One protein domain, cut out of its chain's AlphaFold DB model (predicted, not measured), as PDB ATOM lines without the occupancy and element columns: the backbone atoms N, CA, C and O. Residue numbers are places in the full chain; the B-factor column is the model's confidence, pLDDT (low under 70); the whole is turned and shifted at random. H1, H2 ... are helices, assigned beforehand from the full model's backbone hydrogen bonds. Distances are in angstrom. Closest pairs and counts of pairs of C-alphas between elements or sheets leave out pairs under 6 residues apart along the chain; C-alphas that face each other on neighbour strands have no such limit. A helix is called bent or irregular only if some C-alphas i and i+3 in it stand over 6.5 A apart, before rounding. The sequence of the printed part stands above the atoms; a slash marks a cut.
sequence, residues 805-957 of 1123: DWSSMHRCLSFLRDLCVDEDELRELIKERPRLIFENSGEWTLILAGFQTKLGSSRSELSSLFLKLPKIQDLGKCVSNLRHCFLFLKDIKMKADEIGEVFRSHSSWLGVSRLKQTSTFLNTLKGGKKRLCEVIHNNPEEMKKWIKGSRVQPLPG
ATOM      1  N   ASP A 805      14.724   0.499  19.986       91.31
ATOM      2  CA  ASP A 805      14.193  -0.671  19.278       91.31
ATOM      3  C   ASP A 805      13.835  -0.300  17.832       91.31
ATOM      4  O   ASP A 805      12.810   0.328  17.545       91.31
ATOM      5  N   TRP A 806      14.670  -0.759  16.905       91.81
ATOM      6  CA  TRP A 806      14.504  -0.549  15.468       91.81
ATOM      7  C   TRP A 806      13.241  -1.208  14.900       91.81
ATOM      8  O   TRP A 806      12.711  -0.726  13.901       91.81
ATOM      9  N   SER A 807      12.695  -2.246  15.547       91.19
ATOM     10  CA  SER A 807      11.428  -2.864  15.135       91.19
ATOM     11  C   SER A 807      10.221  -1.979  15.479       91.19
ATOM     12  O   SER A 807       9.317  -1.824  14.653       91.19
ATOM     13  N   SER A 808      10.222  -1.322  16.645       93.44
ATOM     14  CA  SER A 808       9.243  -0.283  16.987       93.44
ATOM     15  C   SER A 808       9.398   0.956  16.100       93.44
ATOM     16  O   SER A 808       8.400   1.443  15.565       93.44
ATOM     17  N   MET A 809      10.630   1.422  15.850       94.31
ATOM     18  CA  MET A 809      10.869   2.563  14.953       94.31
ATOM     19  C   MET A 809      10.378   2.276  13.527       94.31
ATOM     20  O   MET A 809       9.707   3.124  12.943       94.31
ATOM     21  N   HIS A 810      10.619   1.073  12.991       94.06
ATOM     22  CA  HIS A 810      10.111   0.645  11.682       94.06
ATOM     23  C   HIS A 810       8.573   0.620  11.626       94.06
ATOM     24  O   HIS A 810       7.977   1.112  10.662       94.06
ATOM     25  N   ARG A 811       7.910   0.111  12.676       94.81
ATOM     26  CA  ARG A 811       6.439   0.146  12.803       94.81
ATOM     27  C   ARG A 811       5.907   1.577  12.878       94.81
ATOM     28  O   ARG A 811       4.901   1.873  12.244       94.81
ATOM     29  N   CYS A 812       6.573   2.460  13.623       94.88
ATOM     30  CA  CYS A 812       6.181   3.861  13.744       94.88
ATOM     31  C   CYS A 812       6.363   4.630  12.428       94.88
ATOM     32  O   CYS A 812       5.475   5.383  12.043       94.88
ATOM     33  N   LEU A 813       7.474   4.417  11.717       93.31
ATOM     34  CA  LEU A 813       7.723   4.993  10.391       93.31
ATOM     35  C   LEU A 813       6.698   4.513   9.360       93.31
ATOM     36  O   LEU A 813       6.115   5.337   8.658       93.31
ATOM     37  N   SER A 814       6.429   3.205   9.318       92.44
ATOM     38  CA  SER A 814       5.387   2.633   8.455       92.44
ATOM     39  C   SER A 814       4.023   3.249   8.764       92.44
ATOM     40  O   SER A 814       3.362   3.747   7.864       92.44
ATOM     41  N   PHE A 815       3.645   3.322  10.044       93.31
ATOM     42  CA  PHE A 815       2.388   3.929  10.476       93.31
ATOM     43  C   PHE A 815       2.268   5.422  10.119       93.31
ATOM     44  O   PHE A 815       1.186   5.866   9.750       93.31
ATOM     45  N   LEU A 816       3.349   6.204  10.218       90.69
ATOM     46  CA  LEU A 816       3.333   7.621   9.834       90.69
ATOM     47  C   LEU A 816       3.171   7.791   8.314       90.69
ATOM     48  O   LEU A 816       2.364   8.618   7.891       90.69
ATOM     49  N   ARG A 817       3.843   6.968   7.498       89.69
ATOM     50  CA  ARG A 817       3.614   6.916   6.042       89.69
ATOM     51  C   ARG A 817       2.178   6.503   5.709       89.69
ATOM     52  O   ARG A 817       1.545   7.095   4.844       89.69
ATOM     53  N   ASP A 818       1.622   5.554   6.458       88.00
ATOM     54  CA  ASP A 818       0.230   5.117   6.325       88.00
ATOM     55  C   ASP A 818      -0.789   6.159   6.873       88.00
ATOM     56  O   ASP A 818      -2.002   5.951   6.758       88.00
ATOM     57  N   LEU A 819      -0.332   7.292   7.439       84.94
ATOM     58  CA  LEU A 819      -1.155   8.452   7.821       84.94
ATOM     59  C   LEU A 819      -1.072   9.618   6.824       84.94
ATOM     60  O   LEU A 819      -2.125  10.159   6.474       84.94
ATOM     61  N   CYS A 820       0.127  10.014   6.392       80.06
ATOM     62  CA  CYS A 820       0.330  11.126   5.452       80.06
ATOM     63  C   CYS A 820      -0.271  10.829   4.066       80.06
ATOM     64  O   CYS A 820      -0.528   9.673   3.731       80.06
ATOM     65  N   VAL A 821      -0.576  11.858   3.278       70.75
ATOM     66  CA  VAL A 821      -1.156  11.710   1.927       70.75
ATOM     67  C   VAL A 821      -0.064  11.556   0.866       70.75
ATOM     68  O   VAL A 821      -0.248  10.804  -0.091       70.75
ATOM     69  N   ASP A 822       1.078  12.206   1.073       79.38
ATOM     70  CA  ASP A 822       2.270  12.125   0.233       79.38
ATOM     71  C   ASP A 822       3.555  12.037   1.086       79.38
ATOM     72  O   ASP A 822       3.547  12.235   2.306       79.38
ATOM     73  N   GLU A 823       4.668  11.676   0.442       81.25
ATOM     74  CA  GLU A 823       5.971  11.497   1.100       81.25
ATOM     75  C   GLU A 823       6.627  12.838   1.496       81.25
ATOM     76  O   GLU A 823       7.479  12.852   2.383       81.25
ATOM     77  N   ASP A 824       6.220  13.976   0.915       84.62
ATOM     78  CA  ASP A 824       6.735  15.302   1.291       84.62
ATOM     79  C   ASP A 824       6.081  15.817   2.590       84.62
ATOM     80  O   ASP A 824       6.780  16.351   3.456       84.62
ATOM     81  N   GLU A 825       4.777  15.580   2.799       83.81
ATOM     82  CA  GLU A 825       4.090  15.781   4.087       83.81
ATOM     83  C   GLU A 825       4.769  14.953   5.188       83.81
ATOM     84  O   GLU A 825       5.065  15.475   6.269       83.81
ATOM     85  N   LEU A 826       5.063  13.677   4.906       88.38
ATOM     86  CA  LEU A 826       5.752  12.778   5.833       88.38
ATOM     87  C   LEU A 826       7.160  13.286   6.168       88.38
ATOM     88  O   LEU A 826       7.539  13.375   7.341       88.38
ATOM     89  N   ARG A 827       7.926  13.652   5.139       89.62
ATOM     90  CA  ARG A 827       9.288  14.172   5.246       89.62
ATOM     91  C   ARG A 827       9.341  15.452   6.072       89.62
ATOM     92  O   ARG A 827      10.125  15.526   7.019       89.62
ATOM     93  N   GLU A 828       8.501  16.443   5.784       88.12
ATOM     94  CA  GLU A 828       8.470  17.687   6.562       88.12
ATOM     95  C   GLU A 828       7.931  17.460   7.988       88.12
ATOM     96  O   GLU A 828       8.474  18.037   8.933       88.12
ATOM     97  N   LEU A 829       6.964  16.555   8.202       88.69
ATOM     98  CA  LEU A 829       6.514  16.166   9.547       88.69
ATOM     99  C   LEU A 829       7.656  15.572  10.389       88.69
ATOM    100  O   LEU A 829       7.816  15.943  11.556       88.69
ATOM    101  N   ILE A 830       8.456  14.674   9.810       90.56
ATOM    102  CA  ILE A 830       9.583  14.009  10.481       90.56
ATOM    103  C   ILE A 830      10.734  14.985  10.736       90.56
ATOM    104  O   ILE A 830      11.278  15.014  11.839       90.56
ATOM    105  N   LYS A 831      11.061  15.828   9.755       89.38
ATOM    106  CA  LYS A 831      12.073  16.891   9.844       89.38
ATOM    107  C   LYS A 831      11.742  17.913  10.934       89.38
ATOM    108  O   LYS A 831      12.616  18.290  11.711       89.38
ATOM    109  N   GLU A 832      10.478  18.324  11.033       86.94
ATOM    110  CA  GLU A 832       9.995  19.270  12.046       86.94
ATOM    111  C   GLU A 832       9.816  18.635  13.436       86.94
ATOM    112  O   GLU A 832       9.799  19.354  14.444       86.94
ATOM    113  N   ARG A 833       9.633  17.305  13.512       88.19
ATOM    114  CA  ARG A 833       9.343  16.558  14.752       88.19
ATOM    115  C   ARG A 833      10.022  15.176  14.810       88.19
ATOM    116  O   ARG A 833       9.330  14.169  14.990       88.19
ATOM    117  N   PRO A 834      11.366  15.097  14.806       89.94
ATOM    118  CA  PRO A 834      12.088  13.820  14.881       89.94
ATOM    119  C   PRO A 834      11.714  12.985  16.118       89.94
ATOM    120  O   PRO A 834      11.674  11.754  16.067       89.94
ATOM    121  N   ARG A 835      11.333  13.643  17.224       88.00
ATOM    122  CA  ARG A 835      10.816  13.000  18.445       88.00
ATOM    123  C   ARG A 835       9.663  12.019  18.205       88.00
ATOM    124  O   ARG A 835       9.527  11.094  18.996       88.00
ATOM    125  N   LEU A 836       8.875  12.159  17.133       90.12
ATOM    126  CA  LEU A 836       7.814  11.199  16.807       90.12
ATOM    127  C   LEU A 836       8.351   9.784  16.516       90.12
ATOM    128  O   LEU A 836       7.610   8.821  16.688       90.12
ATOM    129  N   ILE A 837       9.618   9.646  16.116       92.00
ATOM    130  CA  ILE A 837      10.269   8.357  15.833       92.00
ATOM    131  C   ILE A 837      11.325   8.029  16.896       92.00
ATOM    132  O   ILE A 837      11.440   6.882  17.318       92.00
ATOM    133  N   PHE A 838      12.084   9.028  17.355       90.50
ATOM    134  CA  PHE A 838      13.186   8.807  18.294       90.50
ATOM    135  C   PHE A 838      12.765   8.802  19.776       90.50
ATOM    136  O   PHE A 838      13.473   8.223  20.596       90.50
ATOM    137  N   GLU A 839      11.635   9.404  20.174       89.31
ATOM    138  CA  GLU A 839      11.225   9.378  21.587       89.31
ATOM    139  C   GLU A 839      10.596   8.021  21.944       89.31
ATOM    140  O   GLU A 839       9.502   7.682  21.488       89.31
ATOM    141  N   ASN A 840      11.308   7.236  22.764       89.88
ATOM    142  CA  ASN A 840      10.943   5.865  23.137       89.88
ATOM    143  C   ASN A 840      10.632   4.983  21.909       89.88
ATOM    144  O   ASN A 840       9.589   4.336  21.841       89.88
ATOM    145  N   SER A 841      11.516   5.012  20.904       92.69
ATOM    146  CA  SER A 841      11.423   4.196  19.678       92.69
ATOM    147  C   SER A 841      10.102   4.345  18.901       92.69
ATOM    148  O   SER A 841       9.652   3.407  18.240       92.69
ATOM    149  N   GLY A 842       9.433   5.495  19.020       90.94
ATOM    150  CA  GLY A 842       8.139   5.767  18.389       90.94
ATOM    151  C   GLY A 842       6.933   5.150  19.108       90.94
ATOM    152  O   GLY A 842       5.793   5.406  18.713       90.94
ATOM    153  N   GLU A 843       7.127   4.401  20.203       92.50
ATOM    154  CA  GLU A 843       6.012   3.816  20.959       92.50
ATOM    155  C   GLU A 843       5.043   4.893  21.460       92.50
ATOM    156  O   GLU A 843       3.834   4.694  21.409       92.50
ATOM    157  N   TRP A 844       5.528   6.062  21.905       91.62
ATOM    158  CA  TRP A 844       4.638   7.136  22.369       91.62
ATOM    159  C   TRP A 844       3.770   7.721  21.249       91.62
ATOM    160  O   TRP A 844       2.634   8.115  21.518       91.62
ATOM    161  N   THR A 845       4.247   7.713  20.002       92.12
ATOM    162  CA  THR A 845       3.477   8.106  18.810       92.12
ATOM    163  C   THR A 845       2.396   7.076  18.503       92.12
ATOM    164  O   THR A 845       1.230   7.440  18.341       92.12
ATOM    165  N   LEU A 846       2.746   5.784  18.526       93.06
ATOM    166  CA  LEU A 846       1.803   4.675  18.347       93.06
ATOM    167  C   LEU A 846       0.756   4.614  19.477       93.06
ATOM    168  O   LEU A 846      -0.428   4.396  19.220       93.06
ATOM    169  N   ILE A 847       1.153   4.874  20.727       92.81
ATOM    170  CA  ILE A 847       0.256   4.963  21.889       92.81
ATOM    171  C   ILE A 847      -0.656   6.189  21.780       92.81
ATOM    172  O   ILE A 847      -1.844   6.079  22.081       92.81
ATOM    173  N   LEU A 848      -0.145   7.346  21.339       91.19
ATOM    174  CA  LEU A 848      -0.960   8.543  21.123       91.19
ATOM    175  C   LEU A 848      -1.994   8.304  20.016       91.19
ATOM    176  O   LEU A 848      -3.182   8.524  20.244       91.19
ATOM    177  N   ALA A 849      -1.585   7.767  18.866       90.69
ATOM    178  CA  ALA A 849      -2.501   7.389  17.793       90.69
ATOM    179  C   ALA A 849      -3.539   6.349  18.251       90.69
ATOM    180  O   ALA A 849      -4.739   6.542  18.061       90.69
ATOM    181  N   GLY A 850      -3.102   5.283  18.925       91.38
ATOM    182  CA  GLY A 850      -3.964   4.231  19.474       91.38
ATOM    183  C   GLY A 850      -4.875   4.680  20.625       91.38
ATOM    184  O   GLY A 850      -5.820   3.971  20.969       91.38
ATOM    185  N   PHE A 851      -4.607   5.839  21.232       90.50
ATOM    186  CA  PHE A 851      -5.483   6.501  22.198       90.50
ATOM    187  C   PHE A 851      -6.520   7.387  21.491       90.50
ATOM    188  O   PHE A 851      -7.696   7.334  21.838       90.50
ATOM    189  N   GLN A 852      -6.109   8.141  20.469       88.69
ATOM    190  CA  GLN A 852      -6.975   9.041  19.700       88.69
ATOM    191  C   GLN A 852      -7.974   8.288  18.806       88.69
ATOM    192  O   GLN A 852      -9.157   8.613  18.809       88.69
ATOM    193  N   THR A 853      -7.554   7.224  18.113       90.00
ATOM    194  CA  THR A 853      -8.469   6.370  17.324       90.00
ATOM    195  C   THR A 853      -9.569   5.752  18.191       90.00
ATOM    196  O   THR A 853     -10.728   5.708  17.790       90.00
ATOM    197  N   LYS A 854      -9.248   5.365  19.435       90.44
ATOM    198  CA  LYS A 854     -10.223   4.874  20.431       90.44
ATOM    199  C   LYS A 854     -11.171   5.953  20.971       90.44
ATOM    200  O   LYS A 854     -12.131   5.610  21.656       90.44
ATOM    201  N   LEU A 855     -10.917   7.227  20.670       87.44
ATOM    202  CA  LEU A 855     -11.804   8.364  20.932       87.44
ATOM    203  C   LEU A 855     -12.510   8.863  19.654       87.44
ATOM    204  O   LEU A 855     -13.205   9.877  19.697       87.44
ATOM    205  N   GLY A 856     -12.374   8.133  18.540       86.12
ATOM    206  CA  GLY A 856     -13.052   8.406  17.272       86.12
ATOM    207  C   GLY A 856     -12.280   9.290  16.289       86.12
ATOM    208  O   GLY A 856     -12.854   9.662  15.271       86.12
ATOM    209  N   SER A 857     -11.016   9.635  16.561       87.38
ATOM    210  CA  SER A 857     -10.211  10.472  15.659       87.38
ATOM    211  C   SER A 857      -9.874   9.753  14.346       87.38
ATOM    212  O   SER A 857      -9.337   8.643  14.349       87.38
ATOM    213  N   SER A 858     -10.156  10.420  13.230       88.81
ATOM    214  CA  SER A 858      -9.881   9.990  11.853       88.81
ATOM    215  C   SER A 858      -8.412  10.181  11.429       88.81
ATOM    216  O   SER A 858      -7.640  10.867  12.097       88.81
ATOM    217  N   ARG A 859      -8.015   9.606  10.279       84.88
ATOM    218  CA  ARG A 859      -6.650   9.720   9.710       84.88
ATOM    219  C   ARG A 859      -6.195  11.176   9.525       84.88
ATOM    220  O   ARG A 859      -5.072  11.511   9.895       84.88
ATOM    221  N   SER A 860      -7.064  12.049   9.017       84.44
ATOM    222  CA  SER A 860      -6.752  13.472   8.822       84.44
ATOM    223  C   SER A 860      -6.691  14.250  10.142       84.44
ATOM    224  O   SER A 860      -5.813  15.094  10.310       84.44
ATOM    225  N   GLU A 861      -7.548  13.934  11.121       86.62
ATOM    226  CA  GLU A 861      -7.449  14.494  12.479       86.62
ATOM    227  C   GLU A 861      -6.152  14.055  13.184       86.62
ATOM    228  O   GLU A 861      -5.556  14.853  13.908       86.62
ATOM    229  N   LEU A 862      -5.668  12.831  12.934       87.88
ATOM    230  CA  LEU A 862      -4.379  12.338  13.436       87.88
ATOM    231  C   LEU A 862      -3.185  13.072  12.813       87.88
ATOM    232  O   LEU A 862      -2.359  13.576  13.575       87.88
ATOM    233  N   SER A 863      -3.102  13.193  11.477       84.75
ATOM    234  CA  SER A 863      -2.037  14.006  10.847       84.75
ATOM    235  C   SER A 863      -2.093  15.444  11.372       84.75
ATOM    236  O   SER A 863      -1.105  15.968  11.887       84.75
ATOM    237  N   SER A 864      -3.287  16.052  11.398       85.44
ATOM    238  CA  SER A 864      -3.473  17.411  11.913       85.44
ATOM    239  C   SER A 864      -3.067  17.557  13.385       85.44
ATOM    240  O   SER A 864      -2.527  18.596  13.762       85.44
ATOM    241  N   LEU A 865      -3.276  16.540  14.230       87.12
ATOM    242  CA  LEU A 865      -2.792  16.531  15.611       87.12
ATOM    243  C   LEU A 865      -1.262  16.515  15.661       87.12
ATOM    244  O   LEU A 865      -0.687  17.369  16.339       87.12
ATOM    245  N   PHE A 866      -0.602  15.599  14.946       88.06
ATOM    246  CA  PHE A 866       0.861  15.532  14.913       88.06
ATOM    247  C   PHE A 866       1.470  16.832  14.357       88.06
ATOM    248  O   PHE A 866       2.380  17.384  14.974       88.06
ATOM    249  N   LEU A 867       0.881  17.408  13.303       84.75
ATOM    250  CA  LEU A 867       1.236  18.718  12.742       84.75
ATOM    251  C   LEU A 867       0.970  19.910  13.686       84.75
ATOM    252  O   LEU A 867       1.553  20.979  13.488       84.75
ATOM    253  N   LYS A 868       0.159  19.745  14.741       84.50
ATOM    254  CA  LYS A 868      -0.142  20.773  15.762       84.50
ATOM    255  C   LYS A 868       0.595  20.577  17.096       84.50
ATOM    256  O   LYS A 868       0.483  21.442  17.966       84.50
ATOM    257  N   LEU A 869       1.350  19.492  17.293       82.56
ATOM    258  CA  LEU A 869       2.133  19.296  18.524       82.56
ATOM    259  C   LEU A 869       3.330  20.274  18.593       82.56
ATOM    260  O   LEU A 869       4.017  20.451  17.582       82.56
ATOM    261  N   PRO A 870       3.641  20.892  19.750       75.94
ATOM    262  CA  PRO A 870       4.831  21.733  19.912       75.94
ATOM    263  C   PRO A 870       6.146  20.946  19.759       75.94
ATOM    264  O   PRO A 870       6.322  19.910  20.395       75.94
ATOM    265  N   LYS A 871       7.113  21.474  18.988       71.81
ATOM    266  CA  LYS A 871       8.384  20.786  18.644       71.81
ATOM    267  C   LYS A 871       9.210  20.292  19.845       71.81
ATOM    268  O   LYS A 871       9.899  19.284  19.752       71.81
ATOM    269  N   ILE A 872       9.153  21.010  20.970       62.44
ATOM    270  CA  ILE A 872       9.968  20.765  22.179       62.44
ATOM    271  C   ILE A 872       9.206  19.892  23.205       62.44
ATOM    272  O   ILE A 872       9.675  19.652  24.316       62.44
ATOM    273  N   GLN A 873       7.996  19.425  22.881       69.06
ATOM    274  CA  GLN A 873       7.174  18.690  23.832       69.06
ATOM    275  C   GLN A 873       7.572  17.210  23.947       69.06
ATOM    276  O   GLN A 873       7.483  16.451  22.991       69.06
ATOM    277  N   ASP A 874       7.906  16.817  25.176       82.38
ATOM    278  CA  ASP A 874       7.944  15.434  25.668       82.38
ATOM    279  C   ASP A 874       6.585  14.741  25.417       82.38
ATOM    280  O   ASP A 874       5.529  15.176  25.906       82.38
ATOM    281  N   LEU A 875       6.609  13.696  24.592       85.50
ATOM    282  CA  LEU A 875       5.445  12.991  24.066       85.50
ATOM    283  C   LEU A 875       4.876  12.002  25.091       85.50
ATOM    284  O   LEU A 875       3.654  11.903  25.233       85.50
ATOM    285  N   GLY A 876       5.722  11.362  25.901       86.38
ATOM    286  CA  GLY A 876       5.273  10.573  27.055       86.38
ATOM    287  C   GLY A 876       4.477  11.414  28.066       86.38
ATOM    288  O   GLY A 876       3.413  11.013  28.555       86.38
ATOM    289  N   LYS A 877       4.923  12.645  28.323       87.69
ATOM    290  CA  LYS A 877       4.233  13.660  29.132       87.69
ATOM    291  C   LYS A 877       2.970  14.183  28.446       87.69
ATOM    292  O   LYS A 877       1.978  14.400  29.143       87.69
ATOM    293  N   CYS A 878       2.964  14.311  27.114       88.31
ATOM    294  CA  CYS A 878       1.762  14.597  26.320       88.31
ATOM    295  C   CYS A 878       0.668  13.546  26.574       88.31
ATOM    296  O   CYS A 878      -0.416  13.876  27.062       88.31
ATOM    297  N   VAL A 879       0.987  12.267  26.353       89.94
ATOM    298  CA  VAL A 879       0.086  11.125  26.584       89.94
ATOM    299  C   VAL A 879      -0.351  11.046  28.054       89.94
ATOM    300  O   VAL A 879      -1.527  10.817  28.344       89.94
ATOM    301  N   SER A 880       0.554  11.302  29.001       90.19
ATOM    302  CA  SER A 880       0.253  11.321  30.441       90.19
ATOM    303  C   SER A 880      -0.742  12.427  30.835       90.19
ATOM    304  O   SER A 880      -1.654  12.189  31.637       90.19
ATOM    305  N   ASN A 881      -0.629  13.619  30.240       90.56
ATOM    306  CA  ASN A 881      -1.567  14.727  30.445       90.56
ATOM    307  C   ASN A 881      -2.928  14.460  29.783       90.56
ATOM    308  O   ASN A 881      -3.955  14.619  30.446       90.56
ATOM    309  N   LEU A 882      -2.945  13.960  28.541       90.12
ATOM    310  CA  LEU A 882      -4.163  13.547  27.829       90.12
ATOM    311  C   LEU A 882      -4.929  12.469  28.607       90.12
ATOM    312  O   LEU A 882      -6.119  12.624  28.888       90.12
ATOM    313  N   ARG A 883      -4.234  11.427  29.079       91.81
ATOM    314  CA  ARG A 883      -4.803  10.395  29.958       91.81
ATOM    315  C   ARG A 883      -5.361  10.985  31.257       91.81
ATOM    316  O   ARG A 883      -6.385  10.516  31.750       91.81
ATOM    317  N   HIS A 884      -4.721  12.011  31.825       90.94
ATOM    318  CA  HIS A 884      -5.234  12.676  33.024       90.94
ATOM    319  C   HIS A 884      -6.498  13.501  32.748       90.94
ATOM    320  O   HIS A 884      -7.415  13.467  33.567       90.94
ATOM    321  N   CYS A 885      -6.576  14.182  31.601       90.38
ATOM    322  CA  CYS A 885      -7.781  14.877  31.153       90.38
ATOM    323  C   CYS A 885      -8.943  13.895  30.916       90.38
ATOM    324  O   CYS A 885     -10.027  14.102  31.454       90.38
ATOM    325  N   PHE A 886      -8.704  12.769  30.238       92.12
ATOM    326  CA  PHE A 886      -9.721  11.732  30.023       92.12
ATOM    327  C   PHE A 886     -10.290  11.193  31.345       92.12
ATOM    328  O   PHE A 886     -11.504  11.071  31.508       92.12
ATOM    329  N   LEU A 887      -9.424  10.928  32.332       91.69
ATOM    330  CA  LEU A 887      -9.856  10.519  33.673       91.69
ATOM    331  C   LEU A 887     -10.649  11.621  34.397       91.69
ATOM    332  O   LEU A 887     -11.633  11.311  35.060       91.69
ATOM    333  N   PHE A 888     -10.276  12.892  34.236       90.19
ATOM    334  CA  PHE A 888     -11.010  14.035  34.790       90.19
ATOM    335  C   PHE A 888     -12.418  14.181  34.176       90.19
ATOM    336  O   PHE A 888     -13.389  14.322  34.922       90.19
ATOM    337  N   LEU A 889     -12.561  14.073  32.848       90.38
ATOM    338  CA  LEU A 889     -13.872  14.116  32.179       90.38
ATOM    339  C   LEU A 889     -14.750  12.908  32.567       90.38
ATOM    340  O   LEU A 889     -15.948  13.049  32.832       90.38
ATOM    341  N   LYS A 890     -14.143  11.725  32.712       90.06
ATOM    342  CA  LYS A 890     -14.829  10.527  33.215       90.06
ATOM    343  C   LYS A 890     -15.273  10.672  34.677       90.06
ATOM    344  O   LYS A 890     -16.398  10.300  35.010       90.06
ATOM    345  N   ASP A 891     -14.446  11.259  35.546       88.25
ATOM    346  CA  ASP A 891     -14.794  11.514  36.952       88.25
ATOM    347  C   ASP A 891     -16.012  12.441  37.090       88.25
ATOM    348  O   ASP A 891     -16.832  12.251  37.997       88.25
ATOM    349  N   ILE A 892     -16.151  13.455  36.227       87.31
ATOM    350  CA  ILE A 892     -17.304  14.372  36.246       87.31
ATOM    351  C   ILE A 892     -18.571  13.763  35.622       87.31
ATOM    352  O   ILE A 892     -19.639  14.346  35.775       87.31
ATOM    353  N   LYS A 893     -18.489  12.548  35.056       88.31
ATOM    354  CA  LYS A 893     -19.568  11.849  34.333       88.31
ATOM    355  C   LYS A 893     -20.015  12.551  33.039       88.31
ATOM    356  O   LYS A 893     -21.204  12.549  32.732       88.31
ATOM    357  N   MET A 894     -19.066  13.118  32.293       90.31
ATOM    358  CA  MET A 894     -19.276  13.488  30.888       90.31
ATOM    359  C   MET A 894     -19.516  12.219  30.044       90.31
ATOM    360  O   MET A 894     -19.009  11.148  30.405       90.31
ATOM    361  N   LYS A 895     -20.303  12.303  28.962       90.06
ATOM    362  CA  LYS A 895     -20.569  11.148  28.086       90.06
ATOM    363  C   LYS A 895     -19.355  10.802  27.204       90.06
ATOM    364  O   LYS A 895     -18.421  11.587  27.073       90.06
ATOM    365  N   ALA A 896     -19.334   9.600  26.624       87.88
ATOM    366  CA  ALA A 896     -18.191   9.118  25.837       87.88
ATOM    367  C   ALA A 896     -18.066   9.828  24.473       87.88
ATOM    368  O   ALA A 896     -16.960  10.147  24.048       87.88
ATOM    369  N   ASP A 897     -19.208  10.117  23.850       86.62
ATOM    370  CA  ASP A 897     -19.414  10.988  22.689       86.62
ATOM    371  C   ASP A 897     -18.845  12.397  22.928       86.62
ATOM    372  O   ASP A 897     -17.919  12.816  22.233       86.62
ATOM    373  N   GLU A 898     -19.305  13.068  23.989       87.94
ATOM    374  CA  GLU A 898     -18.833  14.398  24.415       87.94
ATOM    375  C   GLU A 898     -17.309  14.424  24.672       87.94
ATOM    376  O   GLU A 898     -16.618  15.378  24.314       87.94
ATOM    377  N   ILE A 899     -16.752  13.358  25.265       91.31
ATOM    378  CA  ILE A 899     -15.301  13.215  25.463       91.31
ATOM    379  C   ILE A 899     -14.571  13.072  24.115       91.31
ATOM    380  O   ILE A 899     -13.522  13.689  23.930       91.31
ATOM    381  N   GLY A 900     -15.107  12.295  23.171       89.06
ATOM    382  CA  GLY A 900     -14.528  12.133  21.834       89.06
ATOM    383  C   GLY A 900     -14.482  13.441  21.037       89.06
ATOM    384  O   GLY A 900     -13.483  13.732  20.383       89.06
ATOM    385  N   GLU A 901     -15.521  14.274  21.127       87.69
ATOM    386  CA  GLU A 901     -15.547  15.625  20.537       87.69
ATOM    387  C   GLU A 901     -14.469  16.546  21.123       87.69
ATOM    388  O   GLU A 901     -13.713  17.178  20.381       87.69
ATOM    389  N   VAL A 902     -14.343  16.583  22.456       89.31
ATOM    390  CA  VAL A 902     -13.310  17.382  23.131       89.31
ATOM    391  C   VAL A 902     -11.913  16.966  22.665       89.31
ATOM    392  O   VAL A 902     -11.102  17.832  22.324       89.31
ATOM    393  N   PHE A 903     -11.626  15.662  22.610       89.44
ATOM    394  CA  PHE A 903     -10.295  15.170  22.252       89.44
ATOM    395  C   PHE A 903      -9.954  15.345  20.769       89.44
ATOM    396  O   PHE A 903      -8.834  15.786  20.493       89.44
ATOM    397  N   ARG A 904     -10.883  15.101  19.834       85.25
ATOM    398  CA  ARG A 904     -10.646  15.308  18.390       85.25
ATOM    399  C   ARG A 904     -10.170  16.729  18.076       85.25
ATOM    400  O   ARG A 904      -9.161  16.902  17.396       85.25
ATOM    401  N   SER A 905     -10.816  17.741  18.659       81.56
ATOM    402  CA  SER A 905     -10.516  19.148  18.350       81.56
ATOM    403  C   SER A 905      -9.424  19.794  19.223       81.56
ATOM    404  O   SER A 905      -8.761  20.721  18.760       81.56
ATOM    405  N   HIS A 906      -9.198  19.338  20.467       85.75
ATOM    406  CA  HIS A 906      -8.387  20.081  21.459       85.75
ATOM    407  C   HIS A 906      -7.138  19.342  21.981       85.75
ATOM    408  O   HIS A 906      -6.394  19.880  22.808       85.75
ATOM    409  N   SER A 907      -6.859  18.120  21.512       85.31
ATOM    410  CA  SER A 907      -5.761  17.294  22.054       85.31
ATOM    411  C   SER A 907      -4.369  17.930  21.980       85.31
ATOM    412  O   SER A 907      -3.547  17.684  22.865       85.31
ATOM    413  N   SER A 908      -4.101  18.778  20.981       81.56
ATOM    414  CA  SER A 908      -2.796  19.429  20.799       81.56
ATOM    415  C   SER A 908      -2.369  20.254  22.017       81.56
ATOM    416  O   SER A 908      -1.203  20.207  22.399       81.56
ATOM    417  N   TRP A 909      -3.302  20.951  22.680       84.56
ATOM    418  CA  TRP A 909      -3.007  21.722  23.894       84.56
ATOM    419  C   TRP A 909      -3.373  20.995  25.192       84.56
ATOM    420  O   TRP A 909      -2.720  21.233  26.211       84.56
ATOM    421  N   LEU A 910      -4.349  20.078  25.180       86.38
ATOM    422  CA  LEU A 910      -4.660  19.234  26.345       86.38
ATOM    423  C   LEU A 910      -3.465  18.360  26.761       86.38
ATOM    424  O   LEU A 910      -3.289  18.073  27.946       86.38
ATOM    425  N   GLY A 911      -2.604  17.989  25.810       83.44
ATOM    426  CA  GLY A 911      -1.338  17.319  26.094       83.44
ATOM    427  C   GLY A 911      -0.275  18.208  26.750       83.44
ATOM    428  O   GLY A 911       0.551  17.702  27.508       83.44
ATOM    429  N   VAL A 912      -0.273  19.525  26.509       84.06
ATOM    430  CA  VAL A 912       0.788  20.440  26.987       84.06
ATOM    431  C   VAL A 912       0.798  20.548  28.513       84.06
ATOM    432  O   VAL A 912       1.861  20.566  29.137       84.06
ATOM    433  N   SER A 913      -0.383  20.633  29.132       82.88
ATOM    434  CA  SER A 913      -0.526  21.040  30.532       82.88
ATOM    435  C   SER A 913      -1.434  20.133  31.352       82.88
ATOM    436  O   SER A 913      -2.548  19.795  30.968       82.88
ATOM    437  N   ARG A 914      -0.980  19.803  32.564       84.19
ATOM    438  CA  ARG A 914      -1.720  18.938  33.483       84.19
ATOM    439  C   ARG A 914      -2.841  19.698  34.198       84.19
ATOM    440  O   ARG A 914      -2.563  20.651  34.924       84.19
ATOM    441  N   LEU A 915      -4.084  19.233  34.073       86.00
ATOM    442  CA  LEU A 915      -5.232  19.747  34.837       86.00
ATOM    443  C   LEU A 915      -5.112  19.480  36.355       86.00
ATOM    444  O   LEU A 915      -4.323  18.643  36.808       86.00
ATOM    445  N   LYS A 916      -5.902  20.201  37.159       83.31
ATOM    446  CA  LYS A 916      -6.101  19.918  38.594       83.31
ATOM    447  C   LYS A 916      -6.901  18.624  38.799       83.31
ATOM    448  O   LYS A 916      -7.753  18.272  37.994       83.31
ATOM    449  N   GLN A 917      -6.673  17.944  39.927       79.69
ATOM    450  CA  GLN A 917      -7.460  16.766  40.307       79.69
ATOM    451  C   GLN A 917      -8.923  17.134  40.586       79.69
ATOM    452  O   GLN A 917      -9.207  18.109  41.282       79.69
ATOM    453  N   THR A 918      -9.846  16.291  40.126       77.12
ATOM    454  CA  THR A 918     -11.299  16.504  40.187       77.12
ATOM    455  C   THR A 918     -11.812  16.806  41.601       77.12
ATOM    456  O   THR A 918     -12.676  17.662  41.784       77.12
ATOM    457  N   SER A 919     -11.245  16.157  42.622       68.94
ATOM    458  CA  SER A 919     -11.623  16.312  44.035       68.94
ATOM    459  C   SER A 919     -11.281  17.689  44.620       68.94
ATOM    460  O   SER A 919     -12.130  18.322  45.245       68.94
ATOM    461  N   THR A 920     -10.065  18.196  44.400       67.19
ATOM    462  CA  THR A 920      -9.672  19.552  44.833       67.19
ATOM    463  C   THR A 920     -10.314  20.630  43.960       67.19
ATOM    464  O   THR A 920     -10.633  21.715  44.446       67.19
ATOM    465  N   PHE A 921     -10.561  20.321  42.688       71.00
ATOM    466  CA  PHE A 921     -11.150  21.244  41.729       71.00
ATOM    467  C   PHE A 921     -12.636  21.539  42.004       71.00
ATOM    468  O   PHE A 921     -13.004  22.707  42.142       71.00
ATOM    469  N   LEU A 922     -13.474  20.510  42.194       68.69
ATOM    470  CA  LEU A 922     -14.902  20.678  42.517       68.69
ATOM    471  C   LEU A 922     -15.117  21.457  43.826       68.69
ATOM    472  O   LEU A 922     -15.964  22.351  43.883       68.69
ATOM    473  N   ASN A 923     -14.289  21.191  44.844       65.56
ATOM    474  CA  ASN A 923     -14.291  21.932  46.111       65.56
ATOM    475  C   ASN A 923     -13.972  23.431  45.938       65.56
ATOM    476  O   ASN A 923     -14.391  24.237  46.765       65.56
ATOM    477  N   THR A 924     -13.246  23.808  44.878       66.19
ATOM    478  CA  THR A 924     -12.892  25.207  44.590       66.19
ATOM    479  C   THR A 924     -13.983  25.911  43.777       66.19
ATOM    480  O   THR A 924     -14.373  27.026  44.118       66.19
ATOM    481  N   LEU A 925     -14.524  25.258  42.738       65.25
ATOM    482  CA  LEU A 925     -15.540  25.850  41.853       65.25
ATOM    483  C   LEU A 925     -16.905  26.088  42.515       65.25
ATOM    484  O   LEU A 925     -17.659  26.936  42.037       65.25
ATOM    485  N   LYS A 926     -17.259  25.297  43.542       62.28
ATOM    486  CA  LYS A 926     -18.623  25.210  44.114       62.28
ATOM    487  C   LYS A 926     -19.712  24.835  43.083       62.28
ATOM    488  O   LYS A 926     -20.889  25.120  43.286       62.28
ATOM    489  N   GLY A 927     -19.324  24.190  41.980       62.00
ATOM    490  CA  GLY A 927     -20.218  23.736  40.910       62.00
ATOM    491  C   GLY A 927     -20.550  22.243  41.000       62.00
ATOM    492  O   GLY A 927     -19.711  21.432  41.390       62.00
ATOM    493  N   GLY A 928     -21.771  21.869  40.611       67.69
ATOM    494  CA  GLY A 928     -22.165  20.467  40.449       67.69
ATOM    495  C   GLY A 928     -21.568  19.834  39.185       67.69
ATOM    496  O   GLY A 928     -21.294  20.527  38.209       67.69
ATOM    497  N   LYS A 929     -21.407  18.504  39.185       80.19
ATOM    498  CA  LYS A 929     -20.772  17.753  38.083       80.19
ATOM    499  C   LYS A 929     -21.421  17.980  36.705       80.19
ATOM    500  O   LYS A 929     -20.690  18.243  35.757       80.19
ATOM    501  N   LYS A 930     -22.762  17.973  36.609       78.00
ATOM    502  CA  LYS A 930     -23.493  18.296  35.362       78.00
ATOM    503  C   LYS A 930     -23.109  19.675  34.812       78.00
ATOM    504  O   LYS A 930     -22.625  19.761  33.692       78.00
ATOM    505  N   ARG A 931     -23.168  20.711  35.658       76.12
ATOM    506  CA  ARG A 931     -22.783  22.087  35.306       76.12
ATOM    507  C   ARG A 931     -21.345  22.210  34.804       76.12
ATOM    508  O   ARG A 931     -21.052  23.039  33.954       76.12
ATOM    509  N   LEU A 932     -20.435  21.392  35.328       82.00
ATOM    510  CA  LEU A 932     -19.065  21.356  34.832       82.00
ATOM    511  C   LEU A 932     -18.973  20.704  33.440       82.00
ATOM    512  O   LEU A 932     -18.208  21.186  32.615       82.00
ATOM    513  N   CYS A 933     -19.785  19.685  33.148       84.19
ATOM    514  CA  CYS A 933     -19.901  19.133  31.794       84.19
ATOM    515  C   CYS A 933     -20.500  20.166  30.825       84.19
ATOM    516  O   CYS A 933     -19.936  20.373  29.760       84.19
ATOM    517  N   GLU A 934     -21.563  20.876  31.228       81.19
ATOM    518  CA  GLU A 934     -22.192  21.965  30.456       81.19
ATOM    519  C   GLU A 934     -21.178  23.065  30.084       81.19
ATOM    520  O   GLU A 934     -21.108  23.481  28.932       81.19
ATOM    521  N   VAL A 935     -20.334  23.505  31.029       83.56
ATOM    522  CA  VAL A 935     -19.283  24.508  30.758       83.56
ATOM    523  C   VAL A 935     -18.232  23.990  29.772       83.56
ATOM    524  O   VAL A 935     -17.823  24.741  28.892       83.56
ATOM    525  N   ILE A 936     -17.800  22.730  29.895       86.69
ATOM    526  CA  ILE A 936     -16.789  22.145  28.996       86.69
ATOM    527  C   ILE A 936     -17.366  21.899  27.599       86.69
ATOM    528  O   ILE A 936     -16.675  22.156  26.624       86.69
ATOM    529  N   HIS A 937     -18.613  21.438  27.491       82.25
ATOM    530  CA  HIS A 937     -19.288  21.223  26.209       82.25
ATOM    531  C   HIS A 937     -19.503  22.550  25.464       82.25
ATOM    532  O   HIS A 937     -19.197  22.645  24.280       82.25
ATOM    533  N   ASN A 938     -19.925  23.604  26.174       83.56
ATOM    534  CA  ASN A 938     -20.096  24.935  25.587       83.56
ATOM    535  C   ASN A 938     -18.760  25.611  25.228       83.56
ATOM    536  O   ASN A 938     -18.714  26.394  24.282       83.56
ATOM    537  N   ASN A 939     -17.689  25.375  25.998       84.62
ATOM    538  CA  ASN A 939     -16.355  25.893  25.695       84.62
ATOM    539  C   ASN A 939     -15.220  25.060  26.344       84.62
ATOM    540  O   ASN A 939     -14.844  25.318  27.496       84.62
ATOM    541  N   PRO A 940     -14.591  24.122  25.608       85.75
ATOM    542  CA  PRO A 940     -13.488  23.306  26.125       85.75
ATOM    543  C   PRO A 940     -12.262  24.121  26.571       85.75
ATOM    544  O   PRO A 940     -11.542  23.708  27.485       85.75
ATOM    545  N   GLU A 941     -12.040  25.302  25.984       85.00
ATOM    546  CA  GLU A 941     -10.919  26.201  26.293       85.00
ATOM    547  C   GLU A 941     -10.922  26.707  27.746       85.00
ATOM    548  O   GLU A 941      -9.862  27.027  28.293       85.00
ATOM    549  N   GLU A 942     -12.072  26.696  28.433       84.25
ATOM    550  CA  GLU A 942     -12.146  27.018  29.866       84.25
ATOM    551  C   GLU A 942     -11.223  26.125  30.715       84.25
ATOM    552  O   GLU A 942     -10.684  26.586  31.726       84.25
ATOM    553  N   MET A 943     -10.932  24.890  30.275       84.25
ATOM    554  CA  MET A 943     -10.002  23.995  30.975       84.25
ATOM    555  C   MET A 943      -8.568  24.550  31.062       84.25
ATOM    556  O   MET A 943      -7.850  24.199  32.004       84.25
ATOM    557  N   LYS A 944      -8.147  25.481  30.185       84.38
ATOM    558  CA  LYS A 944      -6.842  26.171  30.309       84.38
ATOM    559  C   LYS A 944      -6.736  26.967  31.616       84.38
ATOM    560  O   LYS A 944      -5.667  27.032  32.225       84.38
ATOM    561  N   LYS A 945      -7.850  27.485  32.141       82.88
ATOM    562  CA  LYS A 945      -7.890  28.186  33.439       82.88
ATOM    563  C   LYS A 945      -7.722  27.225  34.629       82.88
ATOM    564  O   LYS A 945      -7.504  27.667  35.758       82.88
ATOM    565  N   TRP A 946      -7.816  25.912  34.405       83.31
ATOM    566  CA  TRP A 946      -7.867  24.871  35.443       83.31
ATOM    567  C   TRP A 946      -6.581  24.027  35.532       83.31
ATOM    568  O   TRP A 946      -6.527  23.040  36.274       83.31
ATOM    569  N   ILE A 947      -5.527  24.439  34.823       84.38
ATOM    570  CA  ILE A 947      -4.179  23.855  34.864       84.38
ATOM    571  C   ILE A 947      -3.603  23.871  36.295       84.38
ATOM    572  O   ILE A 947      -3.873  24.764  37.106       84.38
ATOM    573  N   LYS A 948      -2.792  22.861  36.633       76.88
ATOM    574  CA  LYS A 948      -2.111  22.698  37.925       76.88
ATOM    575  C   LYS A 948      -1.089  23.821  38.171       76.88
ATOM    576  O   LYS A 948       0.094  23.682  37.890       76.88
ATOM    577  N   GLY A 949      -1.571  24.904  38.769       71.69
ATOM    578  CA  GLY A 949      -0.800  26.083  39.181       71.69
ATOM    579  C   GLY A 949      -1.693  27.323  39.247       71.69
ATOM    580  O   GLY A 949      -1.616  28.100  40.193       71.69
ATOM    581  N   SER A 950      -2.637  27.426  38.308       77.69
ATOM    582  CA  SER A 950      -3.576  28.542  38.165       77.69
ATOM    583  C   SER A 950      -4.477  28.742  39.391       77.69
ATOM    584  O   SER A 950      -4.875  27.779  40.059       77.69
ATOM    585  N   ARG A 951      -4.859  29.994  39.668       72.38
ATOM    586  CA  ARG A 951      -5.957  30.319  40.598       72.38
ATOM    587  C   ARG A 951      -7.294  30.081  39.885       72.38
ATOM    588  O   ARG A 951      -7.420  30.409  38.712       72.38
ATOM    589  N   VAL A 952      -8.273  29.504  40.581       74.25
ATOM    590  CA  VAL A 952      -9.589  29.153  40.016       74.25
ATOM    591  C   VAL A 952     -10.665  29.956  40.741       74.25
ATOM    592  O   VAL A 952     -10.766  29.872  41.963       74.25
ATOM    593  N   GLN A 953     -11.447  30.726  39.985       68.25
ATOM    594  CA  GLN A 953     -12.619  31.461  40.472       68.25
ATOM    595  C   GLN A 953     -13.844  30.525  40.556       68.25
ATOM    596  O   GLN A 953     -13.957  29.622  39.724       68.25
ATOM    597  N   PRO A 954     -14.783  30.720  41.502       64.62
ATOM    598  CA  PRO A 954     -16.081  30.041  41.482       64.62
ATOM    599  C   PRO A 954     -16.910  30.411  40.241       64.62
ATOM    600  O   PRO A 954     -16.790  31.518  39.720       64.62
ATOM    601  N   LEU A 955     -17.793  29.513  39.794       63.47
ATOM    602  CA  LEU A 955     -18.724  29.816  38.696       63.47
ATOM    603  C   LEU A 955     -19.813  30.811  39.165       63.47
ATOM    604  O   LEU A 955     -20.299  30.666  40.290       63.47
ATOM    605  N   PRO A 956     -20.268  31.761  38.321       55.78
ATOM    606  CA  PRO A 956     -21.323  32.715  38.686       55.78
ATOM    607  C   PRO A 956     -22.619  32.004  39.115       55.78
ATOM    608  O   PRO A 956     -22.936  30.914  38.629       55.78
ATOM    609  N   GLY A 957     -23.348  32.580  40.070       48.56
ATOM    610  CA  GLY A 957     -24.485  31.925  40.726       48.56
ATOM    611  C   GLY A 957     -25.776  31.944  39.902       48.56
ATOM    612  O   GLY A 957     -26.126  32.964  39.321       48.56
TER     613      GLY A 957
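This is residues 805 to 957 of the 1123 residues of an uncharacterized protein of Eutrema salsugineum (UniProt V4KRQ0). The model is an all-helix body drawn out along one axis, from H1 and H2 at one end, through a bundle of H3, H5 and H6, to H7, H8 and H9 at the other end; H4 packs on H6. The printed part has 153 residues with nine named helices, H1 to H9 in order, and no named strand. It is compact, with a radius of gyration of the C-alphas of 16.9 A, and only just elongated, spanning 54 by 27 by 22 A.

H1, residues 806 to 817, and H2, residues 823 to 832, only just touch, only at the corner, with 3 pairs of C-alphas within 8 A, the closest Arg 817 and Leu 826 at 6.2 A. H3, residues 835 to 855, has a kink of 109 degrees near residue 842 and is irregular, with C-alphas 841 and 844 7.9 A apart. Its residues 837 to 846 alone touch H1, closest at the C-alphas of Met 809 and Ser 841, 5.0 A. H5, residues 875 to 891, touches H3 with residues 875 to 879 alone, the same way at a shallow tilt of 21 degrees, closest at C-alphas Trp 844 and Gly 876, 5.8 A. H6, residues 896 to 910, irregular with C-alphas 905 and 908 8.1 A apart, forms a hairpin with H5, closest at C-alphas Leu 882 and Leu 910, 5.9 A. H4, residues 859 to 868, touches residues 904 to 908 of H6 alone, closest at C-alphas Lys 868 and Ser 908, 5.8 A. H7, residues 918 to 925, touches no helix but is near H5. H8, residues 929 to 938, and H9, residues 940 to 946, only just touch, only at the corner, with 3 pairs of C-alphas within 8 A, the closest Ile 936 and Glu 942 at 6.8 A. O i to N i+4 pairs are within hydrogen-bond range throughout H1, H2, H4, H5 and H8, in 10 of 17 in H3, 9 of 11 in H6, 3 of 4 in H7 and 0 of 3 in H9, where 4 of 4 O i to N i+3 pairs are.

H1 begins at C-alpha 806 (14.504, -0.549, 15.468); H5 measures 24.0 A and H3 23.2 A from first to last C-alpha; H9 ends at C-alpha 946 (-7.867, 24.871, 35.443).

The printed part has no cut and no long link; the C-alphas farthest apart, Trp 806 and Gly 957, are 56.7 A apart. pLDDT is under 70 at residues 872 to 873, 919 to 920, 922 to 928 and 953 to 957.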